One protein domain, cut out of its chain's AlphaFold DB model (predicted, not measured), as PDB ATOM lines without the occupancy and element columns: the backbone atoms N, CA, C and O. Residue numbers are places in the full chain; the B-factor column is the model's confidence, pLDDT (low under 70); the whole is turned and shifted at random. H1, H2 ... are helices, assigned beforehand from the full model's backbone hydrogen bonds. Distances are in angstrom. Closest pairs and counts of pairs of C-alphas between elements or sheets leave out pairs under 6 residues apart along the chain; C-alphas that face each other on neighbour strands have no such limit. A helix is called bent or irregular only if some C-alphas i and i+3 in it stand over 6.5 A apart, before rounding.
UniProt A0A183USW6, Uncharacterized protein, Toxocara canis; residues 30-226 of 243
ATOM      1  N   TRP A  30       1.164  48.977  37.292       82.19
ATOM      2  CA  TRP A  30       2.140  49.826  36.622       82.19
ATOM      3  C   TRP A  30       1.923  51.274  37.024       82.19
ATOM      4  O   TRP A  30       0.822  51.820  36.927       82.19
ATOM      5  N   THR A  31       3.001  51.860  37.513       85.38
ATOM      6  CA  THR A  31       3.070  53.261  37.889       85.38
ATOM      7  C   THR A  31       3.289  54.145  36.656       85.38
ATOM      8  O   THR A  31       3.450  53.645  35.539       85.38
ATOM      9  N   CYS A  32       3.291  55.468  36.834       88.00
ATOM     10  CA  CYS A  32       3.517  56.421  35.743       88.00
ATOM     11  C   CYS A  32       4.862  56.151  35.046       88.00
ATOM     12  O   CYS A  32       4.922  56.103  33.816       88.00
ATOM     13  N   ILE A  33       5.920  55.880  35.820       87.56
ATOM     14  CA  ILE A  33       7.246  55.552  35.273       87.56
ATOM     15  C   ILE A  33       7.264  54.202  34.552       87.56
ATOM     16  O   ILE A  33       7.855  54.111  33.475       87.56
ATOM     17  N   ASP A  34       6.604  53.178  35.099       89.75
ATOM     18  CA  ASP A  34       6.575  51.842  34.483       89.75
ATOM     19  C   ASP A  34       5.898  51.896  33.105       89.75
ATOM     20  O   ASP A  34       6.419  51.358  32.128       89.75
ATOM     21  N   MET A  35       4.780  52.626  32.994       88.62
ATOM     22  CA  MET A  35       4.068  52.810  31.724       88.62
ATOM     23  C   MET A  35       4.925  53.518  30.669       88.62
ATOM     24  O   MET A  35       4.955  53.098  29.513       88.62
ATOM     25  N   ILE A  36       5.630  54.583  31.060       87.38
ATOM     26  CA  ILE A  36       6.514  55.328  30.153       87.38
ATOM     27  C   ILE A  36       7.680  54.445  29.707       87.38
ATOM     28  O   ILE A  36       8.016  54.418  28.525       87.38
ATOM     29  N   SER A  37       8.274  53.701  30.641       89.62
ATOM     30  CA  SER A  37       9.352  52.760  30.350       89.62
ATOM     31  C   SER A  37       8.912  51.700  29.342       89.62
ATOM     32  O   SER A  37       9.598  51.499  28.346       89.62
ATOM     33  N   ALA A  38       7.745  51.084  29.551       89.62
ATOM     34  CA  ALA A  38       7.200  50.071  28.652       89.62
ATOM     35  C   ALA A  38       6.933  50.621  27.239       89.62
ATOM     36  O   ALA A  38       7.176  49.941  26.243       89.62
ATOM     37  N   GLU A  39       6.468  51.870  27.124       88.50
ATOM     38  CA  GLU A  39       6.269  52.517  25.822       88.50
ATOM     39  C   GLU A  39       7.599  52.780  25.097       88.50
ATOM     40  O   GLU A  39       7.700  52.563  23.885       88.50
ATOM     41  N   ILE A  40       8.632  53.221  25.822       87.50
ATOM     42  CA  ILE A  40       9.974  53.413  25.257       87.50
ATOM     43  C   ILE A  40      10.549  52.065  24.814       87.50
ATOM     44  O   ILE A  40      11.036  51.958  23.691       87.50
ATOM     45  N   GLU A  41      10.442  51.032  25.648       88.56
ATOM     46  CA  GLU A  41      10.916  49.681  25.341       88.56
ATOM     47  C   GLU A  41      10.248  49.114  24.082       88.56
ATOM     48  O   GLU A  41      10.932  48.647  23.170       88.56
ATOM     49  N   ALA A  42       8.922  49.244  23.968       88.06
ATOM     50  CA  ALA A  42       8.185  48.826  22.779       88.06
ATOM     51  C   ALA A  42       8.676  49.548  21.511       88.06
ATOM     52  O   ALA A  42       8.834  48.926  20.458       88.06
ATOM     53  N   ASN A  43       8.974  50.848  21.603       84.62
ATOM     54  CA  ASN A  43       9.557  51.598  20.490       84.62
ATOM     55  C   ASN A  43      10.983  51.136  20.158       84.62
ATOM     56  O   ASN A  43      11.336  51.046  18.982       84.62
ATOM     57  N   MET A  44      11.813  50.829  21.155       84.31
ATOM     58  CA  MET A  44      13.168  50.313  20.933       84.31
ATOM     59  C   MET A  44      13.144  48.955  20.226       84.31
ATOM     60  O   MET A  44      13.897  48.756  19.271       84.31
ATOM     61  N   LEU A  45      12.214  48.074  20.608       84.69
ATOM     62  CA  LEU A  45      12.005  46.781  19.958       84.69
ATOM     63  C   LEU A  45      11.609  46.932  18.480       84.69
ATOM     64  O   LEU A  45      12.167  46.249  17.623       84.69
ATOM     65  N   ILE A  46      10.698  47.864  18.166       85.00
ATOM     66  CA  ILE A  46      10.305  48.188  16.780       85.00
ATOM     67  C   ILE A  46      11.514  48.648  15.949       85.00
ATOM     68  O   ILE A  46      11.588  48.364  14.756       85.00
ATOM     69  N   ASN A  47      12.478  49.322  16.580       78.88
ATOM     70  CA  ASN A  47      13.702  49.798  15.940       78.88
ATOM     71  C   ASN A  47      14.872  48.799  16.018       78.88
ATOM     72  O   ASN A  47      15.998  49.158  15.674       78.88
ATOM     73  N   HIS A  48      14.618  47.550  16.432       82.00
ATOM     74  CA  HIS A  48      15.615  46.480  16.550       82.00
ATOM     75  C   HIS A  48      16.798  46.815  17.474       82.00
ATOM     76  O   HIS A  48      17.930  46.406  17.215       82.00
ATOM     77  N   ILE A  49      16.544  47.561  18.553       80.81
ATOM     78  CA  ILE A  49      17.544  47.832  19.587       80.81
ATOM     79  C   ILE A  49      17.360  46.800  20.698       80.81
ATOM     80  O   ILE A  49      16.420  46.895  21.488       80.81
ATOM     81  N   ASP A  50      18.252  45.812  20.751       81.50
ATOM     82  CA  ASP A  50      18.267  44.817  21.822       81.50
ATOM     83  C   ASP A  50      18.963  45.394  23.057       81.50
ATOM     84  O   ASP A  50      20.167  45.655  23.051       81.50
ATOM     85  N   ILE A  51      18.179  45.646  24.102       77.75
ATOM     86  CA  ILE A  51      18.669  46.196  25.366       77.75
ATOM     87  C   ILE A  51      18.953  45.120  26.424       77.75
ATOM     88  O   ILE A  51      19.574  45.396  27.452       77.75
ATOM     89  N   HIS A  52      18.501  43.891  26.187       83.06
ATOM     90  CA  HIS A  52      18.657  42.779  27.121       83.06
ATOM     91  C   HIS A  52      19.918  41.976  26.803       83.06
ATOM     92  O   HIS A  52      20.564  41.455  27.716       83.06
ATOM     93  N   ASN A  53      20.319  41.951  25.528       80.00
ATOM     94  CA  ASN A  53      21.589  41.414  25.064       80.00
ATOM     95  C   ASN A  53      22.511  42.484  24.525       80.00
ATOM     96  O   ASN A  53      22.050  43.457  23.941       80.00
ATOM     97  N   HIS A  54      23.811  42.215  24.628       76.62
ATOM     98  CA  HIS A  54      24.863  42.970  23.958       76.62
ATOM     99  C   HIS A  54      24.567  44.480  23.839       76.62
ATOM    100  O   HIS A  54      24.579  45.042  22.742       76.62
ATOM    101  N   PHE A  55      24.234  45.121  24.964       80.69
ATOM    102  CA  PHE A  55      23.618  46.448  24.994       80.69
ATOM    103  C   PHE A  55      24.498  47.502  24.319       80.69
ATOM    104  O   PHE A  55      24.004  48.360  23.583       80.69
ATOM    105  N   LEU A  56      25.817  47.417  24.523       78.94
ATOM    106  CA  LEU A  56      26.756  48.281  23.824       78.94
ATOM    107  C   LEU A  56      26.755  47.978  22.334       78.94
ATOM    108  O   LEU A  56      26.651  48.916  21.563       78.94
ATOM    109  N   THR A  57      26.814  46.717  21.915       81.38
ATOM    110  CA  THR A  57      26.791  46.370  20.477       81.38
ATOM    111  C   THR A  57      25.523  46.881  19.786       81.38
ATOM    112  O   THR A  57      25.583  47.411  18.676       81.38
ATOM    113  N   SER A  58      24.373  46.757  20.451       80.19
ATOM    114  CA  SER A  58      23.074  47.187  19.931       80.19
ATOM    115  C   SER A  58      22.982  48.700  19.739       80.19
ATOM    116  O   SER A  58      22.353  49.159  18.786       80.19
ATOM    117  N   ILE A  59      23.618  49.483  20.617       77.00
ATOM    118  CA  ILE A  59      23.551  50.951  20.585       77.00
ATOM    119  C   ILE A  59      24.748  51.577  19.844       77.00
ATOM    120  O   ILE A  59      24.592  52.582  19.148       77.00
ATOM    121  N   LEU A  60      25.927  50.962  19.922       76.06
ATOM    122  CA  LEU A  60      27.172  51.354  19.252       76.06
ATOM    123  C   LEU A  60      27.253  50.837  17.814       76.06
ATOM    124  O   LEU A  60      28.336  50.555  17.318       76.06
ATOM    125  N   GLN A  61      26.126  50.711  17.106       71.81
ATOM    126  CA  GLN A  61      26.181  50.316  15.700       71.81
ATOM    127  C   GLN A  61      27.153  51.232  14.924       71.81
ATOM    128  O   GLN A  61      27.145  52.446  15.177       71.81
ATOM    129  N   PRO A  62      27.931  50.693  13.956       58.88
ATOM    130  CA  PRO A  62      29.131  51.328  13.387       58.88
ATOM    131  C   PRO A  62      29.001  52.787  12.914       58.88
ATOM    132  O   PRO A  62      30.006  53.460  12.718       58.88
ATOM    133  N   THR A  63      27.786  53.298  12.705       62.28
ATOM    134  CA  THR A  63      27.535  54.663  12.222       62.28
ATOM    135  C   THR A  63      26.376  55.394  12.914       62.28
ATOM    136  O   THR A  63      25.919  56.401  12.383       62.28
ATOM    137  N   LYS A  64      25.864  54.926  14.068       69.94
ATOM    138  CA  LYS A  64      24.531  55.372  14.535       69.94
ATOM    139  C   LYS A  64      24.351  55.706  16.015       69.94
ATOM    140  O   LYS A  64      23.231  56.056  16.362       69.94
ATOM    141  N   LEU A  65      25.368  55.695  16.883       77.94
ATOM    142  CA  LEU A  65      25.160  56.032  18.308       77.94
ATOM    143  C   LEU A  65      24.417  57.370  18.500       77.94
ATOM    144  O   LEU A  65      23.447  57.443  19.250       77.94
ATOM    145  N   ALA A  66      24.833  58.422  17.788       76.06
ATOM    146  CA  ALA A  66      24.178  59.728  17.849       76.06
ATOM    147  C   ALA A  66      22.729  59.694  17.336       76.06
ATOM    148  O   ALA A  66      21.877  60.394  17.875       76.06
ATOM    149  N   ASP A  67      22.427  58.875  16.329       78.38
ATOM    150  CA  ASP A  67      21.078  58.737  15.780       78.38
ATOM    151  C   ASP A  67      20.180  57.883  16.679       78.38
ATOM    152  O   ASP A  67      19.024  58.243  16.895       78.38
ATOM    153  N   VAL A  68      20.714  56.800  17.250       76.50
ATOM    154  CA  VAL A  68      20.041  55.961  18.249       76.50
ATOM    155  C   VAL A  68      19.726  56.803  19.475       76.50
ATOM    156  O   VAL A  68      18.565  56.893  19.861       76.50
ATOM    157  N   CYS A  69      20.712  57.515  20.028       81.25
ATOM    158  CA  CYS A  69      20.466  58.424  21.138       81.25
ATOM    159  C   CYS A  69      19.533  59.568  20.748       81.25
ATOM    160  O   CYS A  69      18.682  59.915  21.546       81.25
ATOM    161  N   ARG A  70      19.581  60.119  19.530       81.56
ATOM    162  CA  ARG A  70      18.606  61.138  19.106       81.56
ATOM    163  C   ARG A  70      17.183  60.587  19.064       81.56
ATOM    164  O   ARG A  70      16.271  61.268  19.512       81.56
ATOM    165  N   GLN A  71      16.977  59.386  18.529       76.38
ATOM    166  CA  GLN A  71      15.650  58.768  18.439       76.38
ATOM    167  C   GLN A  71      15.122  58.381  19.820       76.38
ATOM    168  O   GLN A  71      14.005  58.745  20.183       76.38
ATOM    169  N   VAL A  72      15.953  57.717  20.619       73.19
ATOM    170  CA  VAL A  72      15.604  57.298  21.976       73.19
ATOM    171  C   VAL A  72      15.427  58.505  22.899       73.19
ATOM    172  O   VAL A  72      14.474  58.553  23.670       73.19
ATOM    173  N   PHE A  73      16.273  59.531  22.782       69.88
ATOM    174  CA  PHE A  73      16.142  60.760  23.564       69.88
ATOM    175  C   PHE A  73      15.000  61.642  23.076       69.88
ATOM    176  O   PHE A  73      14.420  62.345  23.888       69.88
ATOM    177  N   LYS A  74      14.623  61.600  21.792       74.88
ATOM    178  CA  LYS A  74      13.390  62.241  21.320       74.88
ATOM    179  C   LYS A  74      12.184  61.639  22.038       74.88
ATOM    180  O   LYS A  74      11.407  62.394  22.608       74.88
ATOM    181  N   LEU A  75      12.091  60.311  22.094       71.81
ATOM    182  CA  LEU A  75      11.034  59.619  22.835       71.81
ATOM    183  C   LEU A  75      11.093  59.950  24.332       71.81
ATOM    184  O   LEU A  75      10.095  60.354  24.918       71.81
ATOM    185  N   TYR A  76      12.276  59.865  24.944       71.31
ATOM    186  CA  TYR A  76      12.466  60.226  26.350       71.31
ATOM    187  C   TYR A  76      12.099  61.692  26.636       71.31
ATOM    188  O   TYR A  76      11.436  61.965  27.630       71.31
ATOM    189  N   ARG A  77      12.457  62.637  25.755       69.19
ATOM    190  CA  ARG A  77      12.111  64.066  25.864       69.19
ATOM    191  C   ARG A  77      10.630  64.325  25.721       69.19
ATOM    192  O   ARG A  77      10.082  65.074  26.517       69.19
ATOM    193  N   GLU A  78       9.990  63.709  24.735       76.12
ATOM    194  CA  GLU A  78       8.537  63.787  24.553       76.12
ATOM    195  C   GLU A  78       7.796  63.284  25.800       76.12
ATOM    196  O   GLU A  78       6.686  63.727  26.090       76.12
ATOM    197  N   LYS A  79       8.434  62.403  26.579       77.50
ATOM    198  CA  LYS A  79       7.928  61.905  27.856       77.50
ATOM    199  C   LYS A  79       8.494  62.629  29.077       77.50
ATOM    200  O   LYS A  79       7.998  62.374  30.166       77.50
ATOM    201  N   LEU A  80       9.464  63.537  28.943       72.44
ATOM    202  CA  LEU A  80      10.145  64.171  30.080       72.44
ATOM    203  C   LEU A  80       9.176  65.008  30.913       72.44
ATOM    204  O   LEU A  80       9.194  64.930  32.138       72.44
ATOM    205  N   ASP A  81       8.287  65.757  30.263       72.06
ATOM    206  CA  ASP A  81       7.250  66.520  30.961       72.06
ATOM    207  C   ASP A  81       6.295  65.593  31.724       72.06
ATOM    208  O   ASP A  81       5.893  65.895  32.844       72.06
ATOM    209  N   VAL A  82       5.978  64.423  31.165       78.00
ATOM    210  CA  VAL A  82       5.156  63.407  31.840       78.00
ATOM    211  C   VAL A  82       5.923  62.781  33.011       78.00
ATOM    212  O   VAL A  82       5.383  62.704  34.110       78.00
ATOM    213  N   LEU A  83       7.197  62.425  32.816       78.44
ATOM    214  CA  LEU A  83       8.094  61.891  33.846       78.44
ATOM    215  C   LEU A  83       8.256  62.862  35.019       78.44
ATOM    216  O   LEU A  83       8.198  62.451  36.176       78.44
ATOM    217  N   ASN A  84       8.413  64.154  34.731       80.00
ATOM    218  CA  ASN A  84       8.521  65.210  35.736       80.00
ATOM    219  C   ASN A  84       7.225  65.387  36.542       80.00
ATOM    220  O   ASN A  84       7.286  65.800  37.701       80.00
ATOM    221  N   ASN A  85       6.081  65.044  35.947       84.00
ATOM    222  CA  ASN A  85       4.772  65.058  36.594       84.00
ATOM    223  C   ASN A  85       4.431  63.744  37.315       84.00
ATOM    224  O   ASN A  85       3.443  63.709  38.053       84.00
ATOM    225  N   CYS A  86       5.222  62.676  37.148       86.25
ATOM    226  CA  CYS A  86       5.039  61.465  37.940       86.25
ATOM    227  C   CYS A  86       5.281  61.770  39.441       86.25
ATOM    228  O   CYS A  86       6.122  62.617  39.787       86.25
ATOM    229  N   PRO A  87       4.581  61.073  40.358       87.44
ATOM    230  CA  PRO A  87       4.769  61.232  41.797       87.44
ATOM    231  C   PRO A  87       6.241  61.156  42.214       87.44
ATOM    232  O   PRO A  87       7.014  60.348  41.702       87.44
ATOM    233  N   GLU A  88       6.643  61.979  43.187       85.06
ATOM    234  CA  GLU A  88       8.030  62.010  43.675       85.06
ATOM    235  C   GLU A  88       8.516  60.631  44.138       85.06
ATOM    236  O   GLU A  88       9.643  60.242  43.841       85.06
ATOM    237  N   SER A  89       7.645  59.852  44.786       82.56
ATOM    238  CA  SER A  89       7.945  58.482  45.208       82.56
ATOM    239  C   SER A  89       8.352  57.564  44.056       82.56
ATOM    240  O   SER A  89       9.165  56.670  44.274       82.56
ATOM    241  N   GLU A  90       7.807  57.780  42.856       82.19
ATOM    242  CA  GLU A  90       8.171  57.034  41.649       82.19
ATOM    243  C   GLU A  90       9.472  57.573  41.058       82.19
ATOM    244  O   GLU A  90      10.361  56.796  40.731       82.19
ATOM    245  N   ARG A  91       9.653  58.901  41.006       82.19
ATOM    246  CA  ARG A  91      10.900  59.521  40.511       82.19
ATOM    247  C   ARG A  91      12.144  59.099  41.309       82.19
ATOM    248  O   ARG A  91      13.248  59.124  40.774       82.19
ATOM    249  N   LEU A  92      11.971  58.675  42.563       84.38
ATOM    250  CA  LEU A  92      13.025  58.097  43.410       84.38
ATOM    251  C   LEU A  92      13.327  56.611  43.125       84.38
ATOM    252  O   LEU A  92      14.289  56.068  43.674       84.38
ATOM    253  N   THR A  93      12.520  55.946  42.300       88.31
ATOM    254  CA  THR A  93      12.693  54.561  41.845       88.31
ATOM    255  C   THR A  93      12.552  54.503  40.319       88.31
ATOM    256  O   THR A  93      11.549  53.994  39.825       88.31
ATOM    257  N   PRO A  94      13.514  55.061  39.554       90.06
ATOM    258  CA  PRO A  94      13.443  55.051  38.096       90.06
ATOM    259  C   PRO A  94      13.484  53.618  37.561       90.06
ATOM    260  O   PRO A  94      14.154  52.767  38.159       90.06
ATOM    261  N   SER A  95      12.834  53.375  36.421       92.44
ATOM    262  CA  SER A  95      12.963  52.089  35.736       92.44
ATOM    263  C   SER A  95      14.393  51.858  35.245       92.44
ATOM    264  O   SER A  95      15.136  52.799  34.931       92.44
ATOM    265  N   ALA A  96      14.781  50.595  35.139       94.00
ATOM    266  CA  ALA A  96      16.105  50.174  34.711       94.00
ATOM    267  C   ALA A  96      16.435  50.635  33.290       94.00
ATOM    268  O   ALA A  96      17.574  51.015  33.010       94.00
ATOM    269  N   LEU A  97      15.436  50.654  32.405       91.31
ATOM    270  CA  LEU A  97      15.594  51.187  31.058       91.31
ATOM    271  C   LEU A  97      15.968  52.666  31.089       91.31
ATOM    272  O   LEU A  97      16.959  53.056  30.478       91.31
ATOM    273  N   LEU A  98      15.241  53.484  31.851       89.62
ATOM    274  CA  LEU A  98      15.560  54.907  31.964       89.62
ATOM    275  C   LEU A  98      16.960  55.129  32.548       89.62
ATOM    276  O   LEU A  98      17.686  56.002  32.077       89.62
ATOM    277  N   VAL A  99      17.376  54.301  33.512       92.38
ATOM    278  CA  VAL A  99      18.746  54.309  34.051       92.38
ATOM    279  C   VAL A  99      19.772  54.035  32.948       92.38
ATOM    280  O   VAL A  99      20.723  54.802  32.802       92.38
ATOM    281  N   ALA A 100      19.580  52.986  32.143       91.06
ATOM    282  CA  ALA A 100      20.508  52.615  31.074       91.06
ATOM    283  C   ALA A 100      20.604  53.688  29.975       91.06
ATOM    284  O   ALA A 100      21.701  54.037  29.532       91.06
ATOM    285  N   LEU A 101      19.463  54.253  29.570       87.31
ATOM    286  CA  LEU A 101      19.401  55.312  28.561       87.31
ATOM    287  C   LEU A 101      20.094  56.587  29.024       87.31
ATOM    288  O   LEU A 101      20.828  57.207  28.257       87.31
ATOM    289  N   GLN A 102      19.905  56.953  30.287       88.81
ATOM    290  CA  GLN A 102      20.557  58.109  30.874       88.81
ATOM    291  C   GLN A 102      22.083  57.919  30.937       88.81
ATOM    292  O   GLN A 102      22.825  58.833  30.578       88.81
ATOM    293  N   ILE A 103      22.570  56.720  31.284       90.88
ATOM    294  CA  ILE A 103      24.008  56.407  31.240       90.88
ATOM    295  C   ILE A 103      24.551  56.590  29.818       90.88
ATOM    296  O   ILE A 103      25.521  57.320  29.627       90.88
ATOM    297  N   VAL A 104      23.941  55.958  28.814       87.94
ATOM    298  CA  VAL A 104      24.505  55.927  27.453       87.94
ATOM    299  C   VAL A 104      24.325  57.230  26.690       87.94
ATOM    300  O   VAL A 104      25.257  57.683  26.026       87.94
ATOM    301  N   CYS A 105      23.157  57.856  26.782       85.88
ATOM    302  CA  CYS A 105      22.833  59.030  25.977       85.88
ATOM    303  C   CYS A 105      23.103  60.359  26.684       85.88
ATOM    304  O   CYS A 105      23.086  61.391  26.018       85.88
ATOM    305  N   VAL A 106      23.412  60.352  27.986       86.56
ATOM    306  CA  VAL A 106      23.735  61.574  28.737       86.56
ATOM    307  C   VAL A 106      25.087  61.458  29.440       86.56
ATOM    308  O   VAL A 106      26.031  62.151  29.059       86.56
ATOM    309  N   SER A 107      25.223  60.564  30.419       88.88
ATOM    310  CA  SER A 107      26.388  60.535  31.320       88.88
ATOM    311  C   SER A 107      27.688  60.085  30.647       88.88
ATOM    312  O   SER A 107      28.777  60.540  31.003       88.88
ATOM    313  N   ARG A 108      27.590  59.156  29.691       88.94
ATOM    314  CA  ARG A 108      28.720  58.521  28.991       88.94
ATOM    315  C   ARG A 108      28.691  58.758  27.484       88.94
ATOM    316  O   ARG A 108      29.552  58.245  26.779       88.94
ATOM    317  N   HIS A 109      27.764  59.571  26.981       87.06
ATOM    318  CA  HIS A 109      27.577  59.758  25.542       87.06
ATOM    319  C   HIS A 109      28.859  60.185  24.819       87.06
ATOM    320  O   HIS A 109      29.234  59.593  23.811       87.06
ATOM    321  N   GLN A 110      29.574  61.173  25.362       87.44
ATOM    322  CA  GLN A 110      30.799  61.678  24.744       87.44
ATOM    323  C   GLN A 110      31.914  60.628  24.698       87.44
ATOM    324  O   GLN A 110      32.579  60.509  23.672       87.44
ATOM    325  N   VAL A 111      32.121  59.861  25.776       88.56
ATOM    326  CA  VAL A 111      33.144  58.802  25.778       88.56
ATOM    327  C   VAL A 111      32.746  57.673  24.834       88.56
ATOM    328  O   VAL A 111      33.570  57.231  24.045       88.56
ATOM    329  N   LEU A 112      31.467  57.290  24.817       88.25
ATOM    330  CA  LEU A 112      30.934  56.280  23.906       88.25
ATOM    331  C   LEU A 112      31.085  56.686  22.439       88.25
ATOM    332  O   LEU A 112      31.460  55.851  21.627       88.25
ATOM    333  N   MET A 113      30.877  57.962  22.103       86.38
ATOM    334  CA  MET A 113      31.134  58.491  20.760       86.38
ATOM    335  C   MET A 113      32.611  58.381  20.370       86.38
ATOM    336  O   MET A 113      32.905  58.043  19.225       86.38
ATOM    337  N   ARG A 114      33.538  58.634  21.304       87.44
ATOM    338  CA  ARG A 114      34.983  58.522  21.045       87.44
ATOM    339  C   ARG A 114      35.434  57.077  20.873       87.44
ATOM    340  O   ARG A 114      36.187  56.791  19.950       87.44
ATOM    341  N   ILE A 115      34.958  56.171  21.725       87.50
ATOM    342  CA  ILE A 115      35.353  54.758  21.675       87.50
ATOM    343  C   ILE A 115      34.496  53.925  20.719       87.50
ATOM    344  O   ILE A 115      34.742  52.728  20.617       87.50
ATOM    345  N   ASN A 116      33.502  54.516  20.042       86.50
ATOM    346  CA  ASN A 116      32.478  53.796  19.278       86.50
ATOM    347  C   ASN A 116      33.093  52.762  18.328       86.50
ATOM    348  O   ASN A 116      32.795  51.576  18.437       86.50
ATOM    349  N   GLU A 117      34.011  53.194  17.460       82.62
ATOM    350  CA  GLU A 117      34.676  52.328  16.476       82.62
ATOM    351  C   GLU A 117      35.406  51.150  17.139       82.62
ATOM    352  O   GLU A 117      35.312  50.019  16.672       82.62
ATOM    353  N   CYS A 118      36.068  51.400  18.270       85.69
ATOM    354  CA  CYS A 118      36.776  50.368  19.020       85.69
ATOM    355  C   CYS A 118      35.811  49.405  19.729       85.69
ATOM    356  O   CYS A 118      35.992  48.192  19.673       85.69
ATOM    357  N   ALA A 119      34.763  49.928  20.367       84.75
ATOM    358  CA  ALA A 119      33.880  49.175  21.250       84.75
ATOM    359  C   ALA A 119      32.703  48.481  20.537       84.75
ATOM    360  O   ALA A 119      32.095  47.590  21.131       84.75
ATOM    361  N   THR A 120      32.407  48.835  19.278       81.06
ATOM    362  CA  THR A 120      31.219  48.378  18.520       81.06
ATOM    363  C   THR A 120      31.022  46.859  18.557       81.06
ATOM    364  O   THR A 120      29.905  46.384  18.728       81.06
ATOM    365  N   THR A 121      32.093  46.075  18.400       78.75
ATOM    366  CA  THR A 121      32.026  44.599  18.363       78.75
ATOM    367  C   THR A 121      32.699  43.944  19.564       78.75
ATOM    368  O   THR A 121      32.890  42.726  19.588       78.75
ATOM    369  N   MET A 122      33.131  44.736  20.548       81.69
ATOM    370  CA  MET A 122      33.897  44.212  21.674       81.69
ATOM    371  C   MET A 122      33.044  43.341  22.570       81.69
ATOM    372  O   MET A 122      33.502  42.285  22.983       81.69
ATOM    373  N   GLU A 123      31.809  43.740  22.845       78.81
ATOM    374  CA  GLU A 123      30.939  42.978  23.733       78.81
ATOM    375  C   GLU A 123      30.637  41.587  23.163       78.81
ATOM    376  O   GLU A 123      30.865  40.602  23.855       78.81
ATOM    377  N   THR A 124      30.272  41.471  21.883       81.31
ATOM    378  CA  THR A 124      30.074  40.167  21.216       81.31
ATOM    379  C   THR A 124      31.361  39.341  21.127       81.31
ATOM    380  O   THR A 124      31.351  38.130  21.326       81.31
ATOM    381  N   THR A 125      32.510  39.975  20.873       84.19
ATOM    382  CA  THR A 125      33.796  39.263  20.752       84.19
ATOM    383  C   THR A 125      34.339  38.786  22.101       84.19
ATOM    384  O   THR A 125      34.990  37.738  22.194       84.19
ATOM    385  N   LEU A 126      34.134  39.580  23.151       87.31
ATOM    386  CA  LEU A 126      34.719  39.359  24.468       87.31
ATOM    387  C   LEU A 126      33.788  38.619  25.409       87.31
ATOM    388  O   LEU A 126      34.307  37.942  26.290       87.31
ATOM    389  N   ALA A 127      32.465  38.698  25.246       86.50
ATOM    390  CA  ALA A 127      31.525  38.067  26.166       86.50
ATOM    391  C   ALA A 127      31.798  36.570  26.310       86.50
ATOM    392  O   ALA A 127      32.084  36.125  27.421       86.50
ATOM    393  N   ASN A 128      31.866  35.817  25.208       89.62
ATOM    394  CA  ASN A 128      32.200  34.393  25.261       89.62
ATOM    395  C   ASN A 128      33.577  34.137  25.915       89.62
ATOM    396  O   ASN A 128      33.704  33.318  26.825       89.62
ATOM    397  N   LYS A 129      34.617  34.895  25.536       91.88
ATOM    398  CA  LYS A 129      35.969  34.738  26.113       91.88
ATOM    399  C   LYS A 129      35.999  35.022  27.617       91.88
ATOM    400  O   LYS A 129      36.624  34.286  28.378       91.88
ATOM    401  N   CYS A 130      35.318  36.075  28.051       93.38
ATOM    402  CA  CYS A 130      35.220  36.472  29.448       93.38
ATOM    403  C   CYS A 130      34.389  35.476  30.259       93.38
ATOM    404  O   CYS A 130      34.796  35.111  31.359       93.38
ATOM    405  N   GLN A 131      33.287  34.968  29.702       93.12
ATOM    406  CA  GLN A 131      32.500  33.895  30.304       93.12
ATOM    407  C   GLN A 131      33.340  32.622  30.469       93.12
ATOM    408  O   GLN A 131      33.392  32.063  31.561       93.12
ATOM    409  N   GLN A 132      34.086  32.199  29.446       92.50
ATOM    410  CA  GLN A 132      34.996  31.050  29.544       92.50
ATOM    411  C   GLN A 132      36.097  31.264  30.588       92.50
ATOM    412  O   GLN A 132      36.383  30.366  31.385       92.50
ATOM    413  N   PHE A 133      36.693  32.459  30.629       93.69
ATOM    414  CA  PHE A 133      37.678  32.816  31.646       93.69
ATOM    415  C   PHE A 133      37.081  32.712  33.053       93.69
ATOM    416  O   PHE A 133      37.654  32.049  33.916       93.69
ATOM    417  N   CYS A 134      35.914  33.300  33.292       94.12
ATOM    418  CA  CYS A 134      35.252  33.246  34.593       94.12
ATOM    419  C   CYS A 134      34.825  31.819  34.967       94.12
ATOM    420  O   CYS A 134      35.029  31.402  36.108       94.12
ATOM    421  N   ALA A 135      34.356  31.030  33.997       92.50
ATOM    422  CA  ALA A 135      34.029  29.619  34.184       92.50
ATOM    423  C   ALA A 135      35.251  28.787  34.585       92.50
ATOM    424  O   ALA A 135      35.168  27.945  35.478       92.50
ATOM    425  N   SER A 136      36.423  29.078  34.008       92.12
ATOM    426  CA  SER A 136      37.678  28.419  34.393       92.12
ATOM    427  C   SER A 136      38.095  28.698  35.846       92.12
ATOM    428  O   SER A 136      38.863  27.932  36.424       92.12
ATOM    429  N   ARG A 137      37.556  29.761  36.464       89.50
ATOM    430  CA  ARG A 137      37.746  30.090  37.888       89.50
ATOM    431  C   ARG A 137      36.685  29.471  38.804       89.50
ATOM    432  O   ARG A 137      36.694  29.752  39.998       89.50
ATOM    433  N   GLY A 138      35.808  28.622  38.269       85.75
ATOM    434  CA  GLY A 138      34.765  27.920  39.021       85.75
ATOM    435  C   GLY A 138      33.442  28.680  39.144       85.75
ATOM    436  O   GLY A 138      32.538  28.202  39.829       85.75
ATOM    437  N   GLU A 139      33.311  29.833  38.488       88.88
ATOM    438  CA  GLU A 139      32.065  30.598  38.459       88.88
ATOM    439  C   GLU A 139      31.108  30.036  37.400       88.88
ATOM    440  O   GLU A 139      31.533  29.541  36.361       88.88
ATOM    441  N   SER A 140      29.800  30.082  37.639       87.75
ATOM    442  CA  SER A 140      28.818  29.620  36.648       87.75
ATOM    443  C   SER A 140      27.464  30.279  36.852       87.75
ATOM    444  O   SER A 140      27.095  30.627  37.976       87.75
ATOM    445  N   MET A 141      26.714  30.412  35.761       84.75
ATOM    446  CA  MET A 141      25.311  30.800  35.822       84.75
ATOM    447  C   MET A 141      24.482  29.637  36.368       84.75
ATOM    448  O   MET A 141      24.479  28.543  35.802       84.75
ATOM    449  N   GLN A 142      23.790  29.869  37.481       84.44
ATOM    450  CA  GLN A 142      22.910  28.897  38.123       84.44
ATOM    451  C   GLN A 142      21.666  29.640  38.621       84.44
ATOM    452  O   GLN A 142      21.740  30.258  39.683       84.44
ATOM    453  N   PRO A 143      20.531  29.601  37.897       76.12
ATOM    454  CA  PRO A 143      19.332  30.365  38.260       76.12
ATOM    455  C   PRO A 143      18.921  30.188  39.731       76.12
ATOM    456  O   PRO A 143      18.696  31.162  40.434       76.12
ATOM    457  N   ASN A 144      19.003  28.963  40.252       80.38
ATOM    458  CA  ASN A 144      18.619  28.647  41.633       80.38
ATOM    459  C   ASN A 144      19.726  28.954  42.668       80.38
ATOM    460  O   ASN A 144      19.623  28.576  43.835       80.38
ATOM    461  N   HIS A 145      20.841  29.559  42.253       84.19
ATOM    462  CA  HIS A 145      21.986  29.862  43.108       84.19
ATOM    463  C   HIS A 145      22.483  31.300  42.860       84.19
ATOM    464  O   HIS A 145      23.590  31.501  42.344       84.19
ATOM    465  N   PRO A 146      21.722  32.325  43.294       86.56
ATOM    466  CA  PRO A 146      21.951  33.734  42.947       86.56
ATOM    467  C   PRO A 146      23.352  34.246  43.306       86.56
ATOM    468  O   PRO A 146      23.902  35.105  42.623       86.56
ATOM    469  N   ILE A 147      23.984  33.688  44.345       90.44
ATOM    470  CA  ILE A 147      25.372  34.014  44.715       90.44
ATOM    471  C   ILE A 147      26.363  33.634  43.601       90.44
ATOM    472  O   ILE A 147      27.267  34.416  43.310       90.44
ATOM    473  N   ARG A 148      26.197  32.459  42.980       90.00
ATOM    474  CA  ARG A 148      27.085  31.964  41.917       90.00
ATOM    475  C   ARG A 148      26.826  32.692  40.604       90.00
ATOM    476  O   ARG A 148      27.776  33.186  40.007       90.00
ATOM    477  N   SER A 149      25.555  32.871  40.236       92.62
ATOM    478  CA  SER A 149      25.166  33.691  39.078       92.62
ATOM    479  C   SER A 149      25.722  35.105  39.190       92.62
ATOM    480  O   SER A 149      26.355  35.605  38.263       92.62
ATOM    481  N   CYS A 150      25.599  35.716  40.373       95.50
ATOM    482  CA  CYS A 150      26.160  37.034  40.620       95.50
ATOM    483  C   CYS A 150      27.682  37.074  40.448       95.50
ATOM    484  O   CYS A 150      28.209  37.981  39.805       95.50
ATOM    485  N   ALA A 151      28.404  36.111  41.020       95.50
ATOM    486  CA  ALA A 151      29.855  36.063  40.902       95.50
ATOM    487  C   ALA A 151      30.307  35.852  39.445       95.50
ATOM    488  O   ALA A 151      31.254  36.502  38.998       95.50
ATOM    489  N   PHE A 152      29.578  35.041  38.675       95.62
ATOM    490  CA  PHE A 152      29.839  34.824  37.254       95.62
ATOM    491  C   PHE A 152      29.582  36.073  36.398       95.62
ATOM    492  O   PHE A 152      30.449  36.479  35.616       95.62
ATOM    493  N   ALA A 153      28.433  36.727  36.579       95.31
ATOM    494  CA  ALA A 153      28.084  37.939  35.844       95.31
ATOM    495  C   ALA A 153      28.993  39.121  36.202       95.31
ATOM    496  O   ALA A 153      29.413  39.867  35.316       95.31
ATOM    497  N   GLU A 154      29.354  39.269  37.480       96.38
ATOM    498  CA  GLU A 154      30.285  40.303  37.933       96.38
ATOM    499  C   GLU A 154      31.699  40.083  37.390       96.38
ATOM    500  O   GLU A 154      32.324  41.031  36.907       96.38
ATOM    501  N   CYS A 155      32.191  38.841  37.409       96.19
ATOM    502  CA  CYS A 155      33.477  38.499  36.812       96.19
ATOM    503  C   CYS A 155      33.491  38.815  35.309       96.19
ATOM    504  O   CYS A 155      34.432  39.447  34.820       96.19
ATOM    505  N   THR A 156      32.430  38.434  34.591       94.38
ATOM    506  CA  THR A 156      32.310  38.660  33.144       94.38
ATOM    507  C   THR A 156      32.273  40.153  32.822       94.38
ATOM    508  O   THR A 156      33.033  40.613  31.970       94.38
ATOM    509  N   ALA A 157      31.470  40.931  33.556       93.94
ATOM    510  CA  ALA A 157      31.389  42.378  33.379       93.94
ATOM    511  C   ALA A 157      32.740  43.059  33.626       93.94
ATOM    512  O   ALA A 157      33.191  43.861  32.811       93.94
ATOM    513  N   LYS A 158      33.443  42.680  34.700       93.38
ATOM    514  CA  LYS A 158      34.786  43.194  34.989       93.38
ATOM    515  C   LYS A 158      35.800  42.838  33.911       93.38
ATOM    516  O   LYS A 158      36.644  43.671  33.595       93.38
ATOM    517  N   CYS A 159      35.732  41.625  33.371       93.69
ATOM    518  CA  CYS A 159      36.603  41.192  32.285       93.69
ATOM    519  C   CYS A 159      36.401  42.063  31.038       93.69
ATOM    520  O   CYS A 159      37.369  42.657  30.569       93.69
ATOM    521  N   ILE A 160      35.158  42.248  30.574       91.25
ATOM    522  CA  ILE A 160      34.864  43.117  29.421       91.25
ATOM    523  C   ILE A 160      35.291  44.559  29.713       91.25
ATOM    524  O   ILE A 160      35.979  45.187  28.911       91.25
ATOM    525  N   ASN A 161      34.968  45.069  30.901       90.75
ATOM    526  CA  ASN A 161      35.320  46.422  31.318       90.75
ATOM    527  C   ASN A 161      36.839  46.671  31.336       90.75
ATOM    528  O   ASN A 161      37.285  47.782  31.070       90.75
ATOM    529  N   LEU A 162      37.650  45.665  31.681       89.94
ATOM    530  CA  LEU A 162      39.111  45.772  31.627       89.94
ATOM    531  C   LEU A 162      39.624  45.860  30.192       89.94
ATOM    532  O   LEU A 162      40.582  46.584  29.957       89.94
ATOM    533  N   GLN A 163      38.989  45.153  29.260       88.00
ATOM    534  CA  GLN A 163      39.355  45.198  27.847       88.00
ATOM    535  C   GLN A 163      38.928  46.515  27.192       88.00
ATOM    536  O   GLN A 163      39.683  47.062  26.404       88.00
ATOM    537  N   LEU A 164      37.780  47.097  27.568       85.00
ATOM    538  CA  LEU A 164      37.356  48.408  27.047       85.00
ATOM    539  C   LEU A 164      38.363  49.535  27.317       85.00
ATOM    540  O   LEU A 164      38.397  50.512  26.575       85.00
ATOM    541  N   LYS A 165      39.213  49.403  28.343       81.12
ATOM    542  CA  LYS A 165      40.297  50.364  28.596       81.12
ATOM    543  C   LYS A 165      41.327  50.420  27.476       81.12
ATOM    544  O   LYS A 165      42.019  51.422  27.356       81.12
ATOM    545  N   GLU A 166      41.435  49.368  26.667       86.19
ATOM    546  CA  GLU A 166      42.315  49.362  25.497       86.19
ATOM    547  C   GLU A 166      41.823  50.336  24.416       86.19
ATOM    548  O   GLU A 166      42.629  50.798  23.614       86.19
ATOM    549  N   CYS A 167      40.535  50.709  24.428       85.38
ATOM    550  CA  CYS A 167      40.001  51.757  23.559       85.38
ATOM    551  C   CYS A 167      40.363  53.165  24.042       85.38
ATOM    552  O   CYS A 167      40.743  54.015  23.242       85.38
ATOM    553  N   GLU A 168      40.210  53.430  25.342       86.38
ATOM    554  CA  GLU A 168      40.532  54.718  25.959       86.38
ATOM    555  C   GLU A 168      40.770  54.526  27.463       86.38
ATOM    556  O   GLU A 168      39.856  54.146  28.201       86.38
ATOM    557  N   ASP A 169      41.979  54.831  27.938       85.00
ATOM    558  CA  ASP A 169      42.322  54.783  29.364       85.00
ATOM    559  C   ASP A 169      41.880  56.071  30.077       85.00
ATOM    560  O   ASP A 169      42.685  56.930  30.444       85.00
ATOM    561  N   SER A 170      40.564  56.234  30.225       84.06
ATOM    562  CA  SER A 170      39.945  57.345  30.952       84.06
ATOM    563  C   SER A 170      39.124  56.861  32.145       84.06
ATOM    564  O   SER A 170      38.723  55.694  32.252       84.06
ATOM    565  N   LYS A 171      38.865  57.774  33.089       81.75
ATOM    566  CA  LYS A 171      38.066  57.473  34.285       81.75
ATOM    567  C   LYS A 171      36.633  57.085  33.905       81.75
ATOM    568  O   LYS A 171      36.035  56.235  34.562       81.75
ATOM    569  N   GLU A 172      36.109  57.701  32.855       79.75
ATOM    570  CA  GLU A 172      34.787  57.480  32.285       79.75
ATOM    571  C   GLU A 172      34.676  56.076  31.670       79.75
ATOM    572  O   GLU A 172      33.689  55.381  31.909       79.75
ATOM    573  N   THR A 173      35.713  55.599  30.972       83.81
ATOM    574  CA  THR A 173      35.764  54.221  30.452       83.81
ATOM    575  C   THR A 173      35.982  53.190  31.567       83.81
ATOM    576  O   THR A 173      35.489  52.065  31.482       83.81
ATOM    577  N   PHE A 174      36.659  53.564  32.663       82.25
ATOM    578  CA  PHE A 174      37.056  52.654  33.750       82.25
ATOM    579  C   PHE A 174      35.889  51.911  34.420       82.25
ATOM    580  O   PHE A 174      36.124  50.872  35.039       82.25
ATOM    581  N   ASN A 175      34.646  52.386  34.321       88.19
ATOM    582  CA  ASN A 175      33.472  51.685  34.857       88.19
ATOM    583  C   ASN A 175      32.341  51.487  33.844       88.19
ATOM    584  O   ASN A 175      31.306  50.949  34.233       88.19
ATOM    585  N   LEU A 176      32.528  51.872  32.583       90.50
ATOM    586  CA  LEU A 176      31.451  51.947  31.601       90.50
ATOM    587  C   LEU A 176      30.650  50.642  31.487       90.50
ATOM    588  O   LEU A 176      29.429  50.644  31.626       90.50
ATOM    589  N   TYR A 177      31.324  49.508  31.291       91.50
ATOM    590  CA  TYR A 177      30.614  48.235  31.144       91.50
ATOM    591  C   TYR A 177      30.033  47.740  32.466       91.50
ATOM    592  O   TYR A 177      28.984  47.110  32.485       91.50
ATOM    593  N   ASN A 178      30.681  48.040  33.592       93.69
ATOM    594  CA  ASN A 178      30.134  47.706  34.907       93.69
ATOM    595  C   ASN A 178      28.822  48.464  35.186       93.69
ATOM    596  O   ASN A 178      27.905  47.895  35.773       93.69
ATOM    597  N   GLU A 179      28.745  49.734  34.779       94.62
ATOM    598  CA  GLU A 179      27.543  50.571  34.880       94.62
ATOM    599  C   GLU A 179      26.424  50.041  33.975       94.62
ATOM    600  O   GLU A 179      25.277  49.952  34.399       94.62
ATOM    601  N   ILE A 180      26.746  49.602  32.760       92.62
ATOM    602  CA  ILE A 180      25.761  49.002  31.849       92.62
ATOM    603  C   ILE A 180      25.281  47.645  32.372       92.62
ATOM    604  O   ILE A 180      24.079  47.411  32.479       92.62
ATOM    605  N   ALA A 181      26.206  46.788  32.806       94.19
ATOM    606  CA  ALA A 181      25.898  45.478  33.365       94.19
ATOM    607  C   ALA A 181      24.980  45.567  34.592       94.19
ATOM    608  O   ALA A 181      24.067  44.758  34.745       94.19
ATOM    609  N   GLY A 182      25.197  46.553  35.468       96.44
ATOM    610  CA  GLY A 182      24.314  46.787  36.609       96.44
ATOM    611  C   GLY A 182      22.910  47.246  36.198       96.44
ATOM    612  O   GLY A 182      21.938  46.833  36.828       96.44
ATOM    613  N   ALA A 183      22.774  48.025  35.120       95.75
ATOM    614  CA  ALA A 183      21.468  48.427  34.604       95.75
ATOM    615  C   ALA A 183      20.725  47.224  33.999       95.75
ATOM    616  O   ALA A 183      19.553  47.026  34.301       95.75
ATOM    617  N   GLN A 184      21.419  46.362  33.250       95.56
ATOM    618  CA  GLN A 184      20.853  45.114  32.721       95.56
ATOM    619  C   GLN A 184      20.433  44.142  33.835       95.56
ATOM    620  O   GLN A 184      19.377  43.522  33.746       95.56
ATOM    621  N   MET A 185      21.206  44.039  34.924       96.31
ATOM    622  CA  MET A 185      20.780  43.279  36.108       96.31
ATOM    623  C   MET A 185      19.499  43.856  36.719       96.31
ATOM    624  O   MET A 185      18.620  43.097  37.116       96.31
ATOM    625  N   LEU A 186      19.371  45.185  36.796       96.31
ATOM    626  CA  LEU A 186      18.146  45.815  37.286       96.31
ATOM    627  C   LEU A 186      16.959  45.552  36.346       96.31
ATOM    628  O   LEU A 186      15.883  45.243  36.846       96.31
ATOM    629  N   MET A 187      17.166  45.575  35.023       95.50
ATOM    630  CA  MET A 187      16.139  45.201  34.034       95.50
ATOM    631  C   MET A 187      15.649  43.770  34.259       95.50
ATOM    632  O   MET A 187      14.448  43.533  34.261       95.50
ATOM    633  N   GLY A 188      16.558  42.825  34.520       94.44
ATOM    634  CA  GLY A 188      16.188  41.442  34.825       94.44
ATOM    635  C   GLY A 188      15.333  41.305  36.088       94.44
ATOM    636  O   GLY A 188      14.364  40.549  36.105       94.44
ATOM    637  N   ILE A 189      15.655  42.070  37.140       94.69
ATOM    638  CA  ILE A 189      14.836  42.123  38.362       94.69
ATOM    639  C   ILE A 189      13.452  42.711  38.051       94.69
ATOM    640  O   ILE A 189      12.443  42.166  38.491       94.69
ATOM    641  N   GLU A 190      13.392  43.824  37.313       93.69
ATOM    642  CA  GLU A 190      12.132  44.477  36.937       93.69
ATOM    643  C   GLU A 190      11.249  43.571  36.088       93.69
ATOM    644  O   GLU A 190      10.065  43.432  36.388       93.69
ATOM    645  N   ALA A 191      11.821  42.902  35.087       91.94
ATOM    646  CA  ALA A 191      11.115  41.961  34.229       91.94
ATOM    647  C   ALA A 191      10.494  40.813  35.033       91.94
ATOM    648  O   ALA A 191       9.354  40.430  34.781       91.94
ATOM    649  N   ALA A 192      11.197  40.312  36.053       91.06
ATOM    650  CA  ALA A 192      10.654  39.288  36.936       91.06
ATOM    651  C   ALA A 192       9.494  39.787  37.822       91.06
ATOM    652  O   ALA A 192       8.701  38.980  38.298       91.06
ATOM    653  N   PHE A 193       9.356  41.102  38.015       90.56
ATOM    654  CA  PHE A 193       8.201  41.746  38.653       90.56
ATOM    655  C   PHE A 193       7.217  42.352  37.638       90.56
ATOM    656  O   PHE A 193       6.533  43.332  37.953       90.56
ATOM    657  N   ASP A 194       7.145  41.800  36.425       88.81
ATOM    658  CA  ASP A 194       6.282  42.278  35.339       88.81
ATOM    659  C   ASP A 194       6.496  43.769  35.017       88.81
ATOM    660  O   ASP A 194       5.539  44.506  34.796       88.81
ATOM    661  N   GLY A 195       7.739  44.255  35.058       87.81
ATOM    662  CA  GLY A 195       8.095  45.645  34.752       87.81
ATOM    663  C   GLY A 195       7.866  46.650  35.890       87.81
ATOM    664  O   GLY A 195       7.951  47.852  35.659       87.81
ATOM    665  N   GLN A 196       7.576  46.203  37.118       90.06
ATOM    666  CA  GLN A 196       7.350  47.099  38.261       90.06
ATOM    667  C   GLN A 196       8.670  47.579  38.890       90.06
ATOM    668  O   GLN A 196       9.230  46.922  39.777       90.06
ATOM    669  N   SER A 197       9.121  48.778  38.508       91.50
ATOM    670  CA  SER A 197      10.356  49.403  39.014       91.50
ATOM    671  C   SER A 197      10.382  49.504  40.542       91.50
ATOM    672  O   SER A 197      11.361  49.132  41.195       91.50
ATOM    673  N   HIS A 198       9.273  49.913  41.164       89.62
ATOM    674  CA  HIS A 198       9.205  50.059  42.616       89.62
ATOM    675  C   HIS A 198       9.524  48.752  43.368       89.62
ATOM    676  O   HIS A 198      10.241  48.781  44.369       89.62
ATOM    677  N   GLN A 199       9.031  47.602  42.886       90.00
ATOM    678  CA  GLN A 199       9.306  46.293  43.497       90.00
ATOM    679  C   GLN A 199      10.781  45.903  43.342       90.00
ATOM    680  O   GLN A 199      11.404  45.449  44.306       90.00
ATOM    681  N   ALA A 200      11.378  46.167  42.176       92.38
ATOM    682  CA  ALA A 200      12.804  45.942  41.956       92.38
ATOM    683  C   ALA A 200      13.674  46.775  42.915       92.38
ATOM    684  O   ALA A 200      14.607  46.259  43.535       92.38
ATOM    685  N   HIS A 201      13.325  48.047  43.127       92.56
ATOM    686  CA  HIS A 201      14.013  48.917  44.088       92.56
ATOM    687  C   HIS A 201      13.786  48.498  45.547       92.56
ATOM    688  O   HIS A 201      14.694  48.641  46.372       92.56
ATOM    689  N   GLN A 202      12.616  47.952  45.894       90.50
ATOM    690  CA  GLN A 202      12.392  47.345  47.212       90.50
ATOM    691  C   GLN A 202      13.315  46.139  47.433       90.50
ATOM    692  O   GLN A 202      13.937  46.039  48.494       90.50
ATOM    693  N   LEU A 203      13.473  45.273  46.426       91.31
ATOM    694  CA  LEU A 203      14.420  44.158  46.484       91.31
ATOM    695  C   LEU A 203      15.870  44.647  46.594       91.31
ATOM    696  O   LEU A 203      16.645  44.103  47.374       91.31
ATOM    697  N   LEU A 204      16.239  45.718  45.885       91.38
ATOM    698  CA  LEU A 204      17.578  46.311  45.964       91.38
ATOM    699  C   LEU A 204      17.945  46.791  47.374       91.38
ATOM    700  O   LEU A 204      19.104  46.698  47.790       91.38
ATOM    701  N   ARG A 205      16.950  47.283  48.118       88.12
ATOM    702  CA  ARG A 205      17.092  47.692  49.521       88.12
ATOM    703  C   ARG A 205      17.119  46.502  50.482       88.12
ATOM    704  O   ARG A 205      17.535  46.666  51.629       88.12
ATOM    705  N   SER A 206      16.705  45.316  50.039       83.94
ATOM    706  CA  SER A 206      16.785  44.092  50.830       83.94
ATOM    707  C   SER A 206      18.211  43.514  50.832       83.94
ATOM    708  O   SER A 206      19.110  43.955  50.108       83.94
ATOM    709  N   GLN A 207      18.453  42.508  51.679       81.75
ATOM    710  CA  GLN A 207      19.713  41.755  51.693       81.75
ATOM    711  C   GLN A 207      19.723  40.556  50.728       81.75
ATOM    712  O   GLN A 207      20.699  39.812  50.715       81.75
ATOM    713  N   THR A 208      18.678  40.386  49.911       86.75
ATOM    714  CA  THR A 208      18.525  39.241  48.999       86.75
ATOM    715  C   THR A 208      19.559  39.258  47.873       86.75
ATOM    716  O   THR A 208      20.098  38.213  47.515       86.75
ATOM    717  N   ILE A 209      19.880  40.439  47.334       92.81
ATOM    718  CA  ILE A 209      20.843  40.558  46.233       92.81
ATOM    719  C   ILE A 209      22.275  40.483  46.787       92.81
ATOM    720  O   ILE A 209      22.641  41.286  47.661       92.81
ATOM    721  N   PRO A 210      23.130  39.580  46.266       94.75
ATOM    722  CA  PRO A 210      24.520  39.493  46.686       94.75
ATOM    723  C   PRO A 210      25.253  40.832  46.526       94.75
ATOM    724  O   PRO A 210      25.095  41.544  45.531       94.75
ATOM    725  N   LEU A 211      26.105  41.166  47.502       94.12
ATOM    726  CA  LEU A 211      26.718  42.495  47.630       94.12
ATOM    727  C   LEU A 211      27.428  42.976  46.355       94.12
ATOM    728  O   LEU A 211      27.319  44.152  46.012       94.12
ATOM    729  N   LYS A 212      28.131  42.085  45.644       95.19
ATOM    730  CA  LYS A 212      28.847  42.429  44.407       95.19
ATOM    731  C   LYS A 212      27.898  42.945  43.315       95.19
ATOM    732  O   LYS A 212      28.150  44.007  42.758       95.19
ATOM    733  N   CYS A 213      26.783  42.261  43.067       96.94
ATOM    734  CA  CYS A 213      25.815  42.667  42.042       96.94
ATOM    735  C   CYS A 213      24.988  43.869  42.474       96.94
ATOM    736  O   CYS A 213      24.795  44.785  41.682       96.94
ATOM    737  N   ARG A 214      24.613  43.950  43.756       96.50
ATOM    738  CA  ARG A 214      24.011  45.171  44.309       96.50
ATOM    739  C   ARG A 214      24.920  46.388  44.109       96.50
ATOM    740  O   ARG A 214      24.424  47.457  43.783       96.50
ATOM    741  N   THR A 215      26.236  46.219  44.246       95.81
ATOM    742  CA  THR A 215      27.209  47.295  43.998       95.81
ATOM    743  C   THR A 215      27.239  47.706  42.524       95.81
ATOM    744  O   THR A 215      27.328  48.896  42.240       95.81
ATOM    745  N   LEU A 216      27.152  46.758  41.583       96.44
ATOM    746  CA  LEU A 216      27.046  47.076  40.153       96.44
ATOM    747  C   LEU A 216      25.762  47.857  39.851       96.44
ATOM    748  O   LEU A 216      25.849  48.932  39.271       96.44
ATOM    749  N   ILE A 217      24.607  47.386  40.331       97.25
ATOM    750  CA  ILE A 217      23.317  48.077  40.164       97.25
ATOM    751  C   ILE A 217      23.373  49.496  40.754       97.25
ATOM    752  O   ILE A 217      22.955  50.462  40.122       97.25
ATOM    753  N   GLN A 218      23.937  49.656  41.955       95.75
ATOM    754  CA  GLN A 218      24.099  50.969  42.584       95.75
ATOM    755  C   GLN A 218      25.018  51.895  41.783       95.75
ATOM    756  O   GLN A 218      24.734  53.085  41.687       95.75
ATOM    757  N   LYS A 219      26.096  51.375  41.183       95.12
ATOM    758  CA  LYS A 219      26.947  52.166  40.284       95.12
ATOM    759  C   LYS A 219      26.168  52.669  39.074       95.12
ATOM    760  O   LYS A 219      26.335  53.828  38.722       95.12
ATOM    761  N   SER A 220      25.301  51.846  38.488       95.81
ATOM    762  CA  SER A 220      24.423  52.255  37.384       95.81
ATOM    763  C   SER A 220      23.489  53.389  37.796       95.81
ATOM    764  O   SER A 220      23.411  54.404  37.110       95.81
ATOM    765  N   LEU A 221      22.835  53.255  38.954       95.19
ATOM    766  CA  LEU A 221      21.955  54.291  39.500       95.19
ATOM    767  C   LEU A 221      22.699  55.600  39.793       95.19
ATOM    768  O   LEU A 221      22.141  56.672  39.619       95.19
ATOM    769  N   ILE A 222      23.952  55.532  40.246       94.00
ATOM    770  CA  ILE A 222      24.770  56.732  40.470       94.00
ATOM    771  C   ILE A 222      25.176  57.351  39.131       94.00
ATOM    772  O   ILE A 222      25.033  58.557  38.953       94.00
ATOM    773  N   ALA A 223      25.648  56.536  38.187       92.75
ATOM    774  CA  ALA A 223      26.097  56.995  36.880       92.75
ATOM    775  C   ALA A 223      24.967  57.657  36.079       92.75
ATOM    776  O   ALA A 223      25.215  58.655  35.407       92.75
ATOM    777  N   SER A 224      23.723  57.179  36.185       91.31
ATOM    778  CA  SER A 224      22.576  57.829  35.536       91.31
ATOM    779  C   SER A 224      22.269  59.218  36.113       91.31
ATOM    780  O   SER A 224      21.731  60.072  35.419       91.31
ATOM    781  N   LEU A 225      22.651  59.508  37.355       88.69
ATOM    782  CA  LEU A 225      22.465  60.840  37.940       88.69
ATOM    783  C   LEU A 225      23.583  61.824  37.559       88.69
ATOM    784  O   LEU A 225      23.462  63.020  37.822       88.69
ATOM    785  N   GLU A 226      24.676  61.351  36.954       83.44
ATOM    786  CA  GLU A 226      25.773  62.215  36.529       83.44
ATOM    787  C   GLU A 226      25.379  63.035  35.294       83.44
ATOM    788  O   GLU A 226      25.060  62.503  34.235       83.44
TER     789      GLU A 226
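Overview. This is residues 30 to 226 of the 243 residues of an uncharacterized protein of Toxocara canis (UniProt A0A183USW6). The long helix H10 runs through the core of a globule of helices, with H6 and H9 along opposite sides of it and H12 crossing over all three. Beyond H6, the helices H1, H3, H4 and H5 make up one flank; beyond H9, H8 covers the other, while the short H2 lies across H10 from H12 and H11 sits by the last turns of H10. The printed part has 197 residues with twelve named helices, H1 to H12 in order along the chain, and no named strand: the class is all helix. The whole is compact, with a radius of gyration of the C-alphas of 16.2 A and spans of 48 by 41 by 30 A.

Along the chain. H1 covers residues 32 to 46, 21.8 A long, and begins at C-alpha 32 at (3.517, 56.421, 35.743). H2 is residues 55 to 59, and H3 is residues 65 to 78, 19.4 A long. The short H4, residues 80 to 85, and H5, residues 88 to 91, come next. H6 is residues 96 to 107, 15.0 A, and H7 residues 109 to 119, 13.0 A. H8 spans residues 122 to 136, 20.6 A, and H9 residues 146 to 164, 26.6 A. H10, residues 173 to 192, is the longest by residues and measures 29.9 A from C-alpha 173 at (35.764, 54.221, 30.452). H11 is residues 197 to 205, 12.6 A. H12, residues 211 to 225, is 21.2 A long and ends at C-alpha 225 at (22.465, 60.840, 37.940). H7, H8 and H10 are irregular: C-alphas 114 and 117 are 7.7 A apart, 125 and 128 only just too far at 6.8 A, and 174 and 177 are 8.2 A apart.

Arrangement. H1 touches H3 with residues 40 to 44 alone, the closest C-alphas being those of Ile 40 and Leu 75, 6.7 A apart. H1 only just touches H4, H5 and H6, each with 3 pairs of C-alphas within 8 A. H2 touches H8, closest at Thr 57 and Glu 123, C-alphas 6.3 A apart. H3 touches H6 at a steep tilt of 59 degrees, closest at Cys 69 and Cys 105, C-alphas 5.4 A apart. H3 only just touches H7, with 3 pairs of C-alphas within 8 A, closest at Leu 65 and Met 113, 6.9 A. H6 touches H10 at a shallow tilt of 21 degrees, opposite ways, closest at Ala 96 and Met 187, C-alphas 5.0 A apart. H8 touches H9 at a steep tilt of 48 degrees, closest at Cys 130 and Thr 156, C-alphas 5.2 A apart. H9 and H10 form a helical hairpin at 33 degrees, only just short of steep, closest at Asn 161 and Tyr 177, C-alphas 5.0 A apart. H11 touches H10, closest at Glu 190 and Ala 200, C-alphas 5.3 A apart. H12 is about perpendicular to H10 at 75 degrees, and they touch, closest at Gly 182 and Ile 217, C-alphas 3.9 A apart. H12 also touches H6, closest at Ile 103 and Ser 224, C-alphas 4.7 A apart, and H9, closest at Cys 150 and Cys 213, C-alphas 5.8 A apart. H6 and H9 are apart, as are H1 and H10. Of 12 touching pairs with a tilt, 3 are at a shallow one, and the packing is mostly crossed. Every O i to N i+4 pair is within hydrogen-bond range in H1, H2, H3, H4, H6, H9 and H11; the counts are 5 of 7 in H7, 9 of 11 in H8, 14 of 16 in H10 and 10 of 11 in H12, and H5 is too short for such a pair.

Size, cuts and confidence. The two C-alphas farthest apart are those of Asn 85 and Ser 136, 49.3 A. The printed part has no cut, and no link is long; those from H1 to H2, H8 to H9 and H9 to H10 are short but not tight, and the others are tight. The mean pLDDT of the printed part is 86.7, and residues 62 to 64, 73 and 77 are under 70.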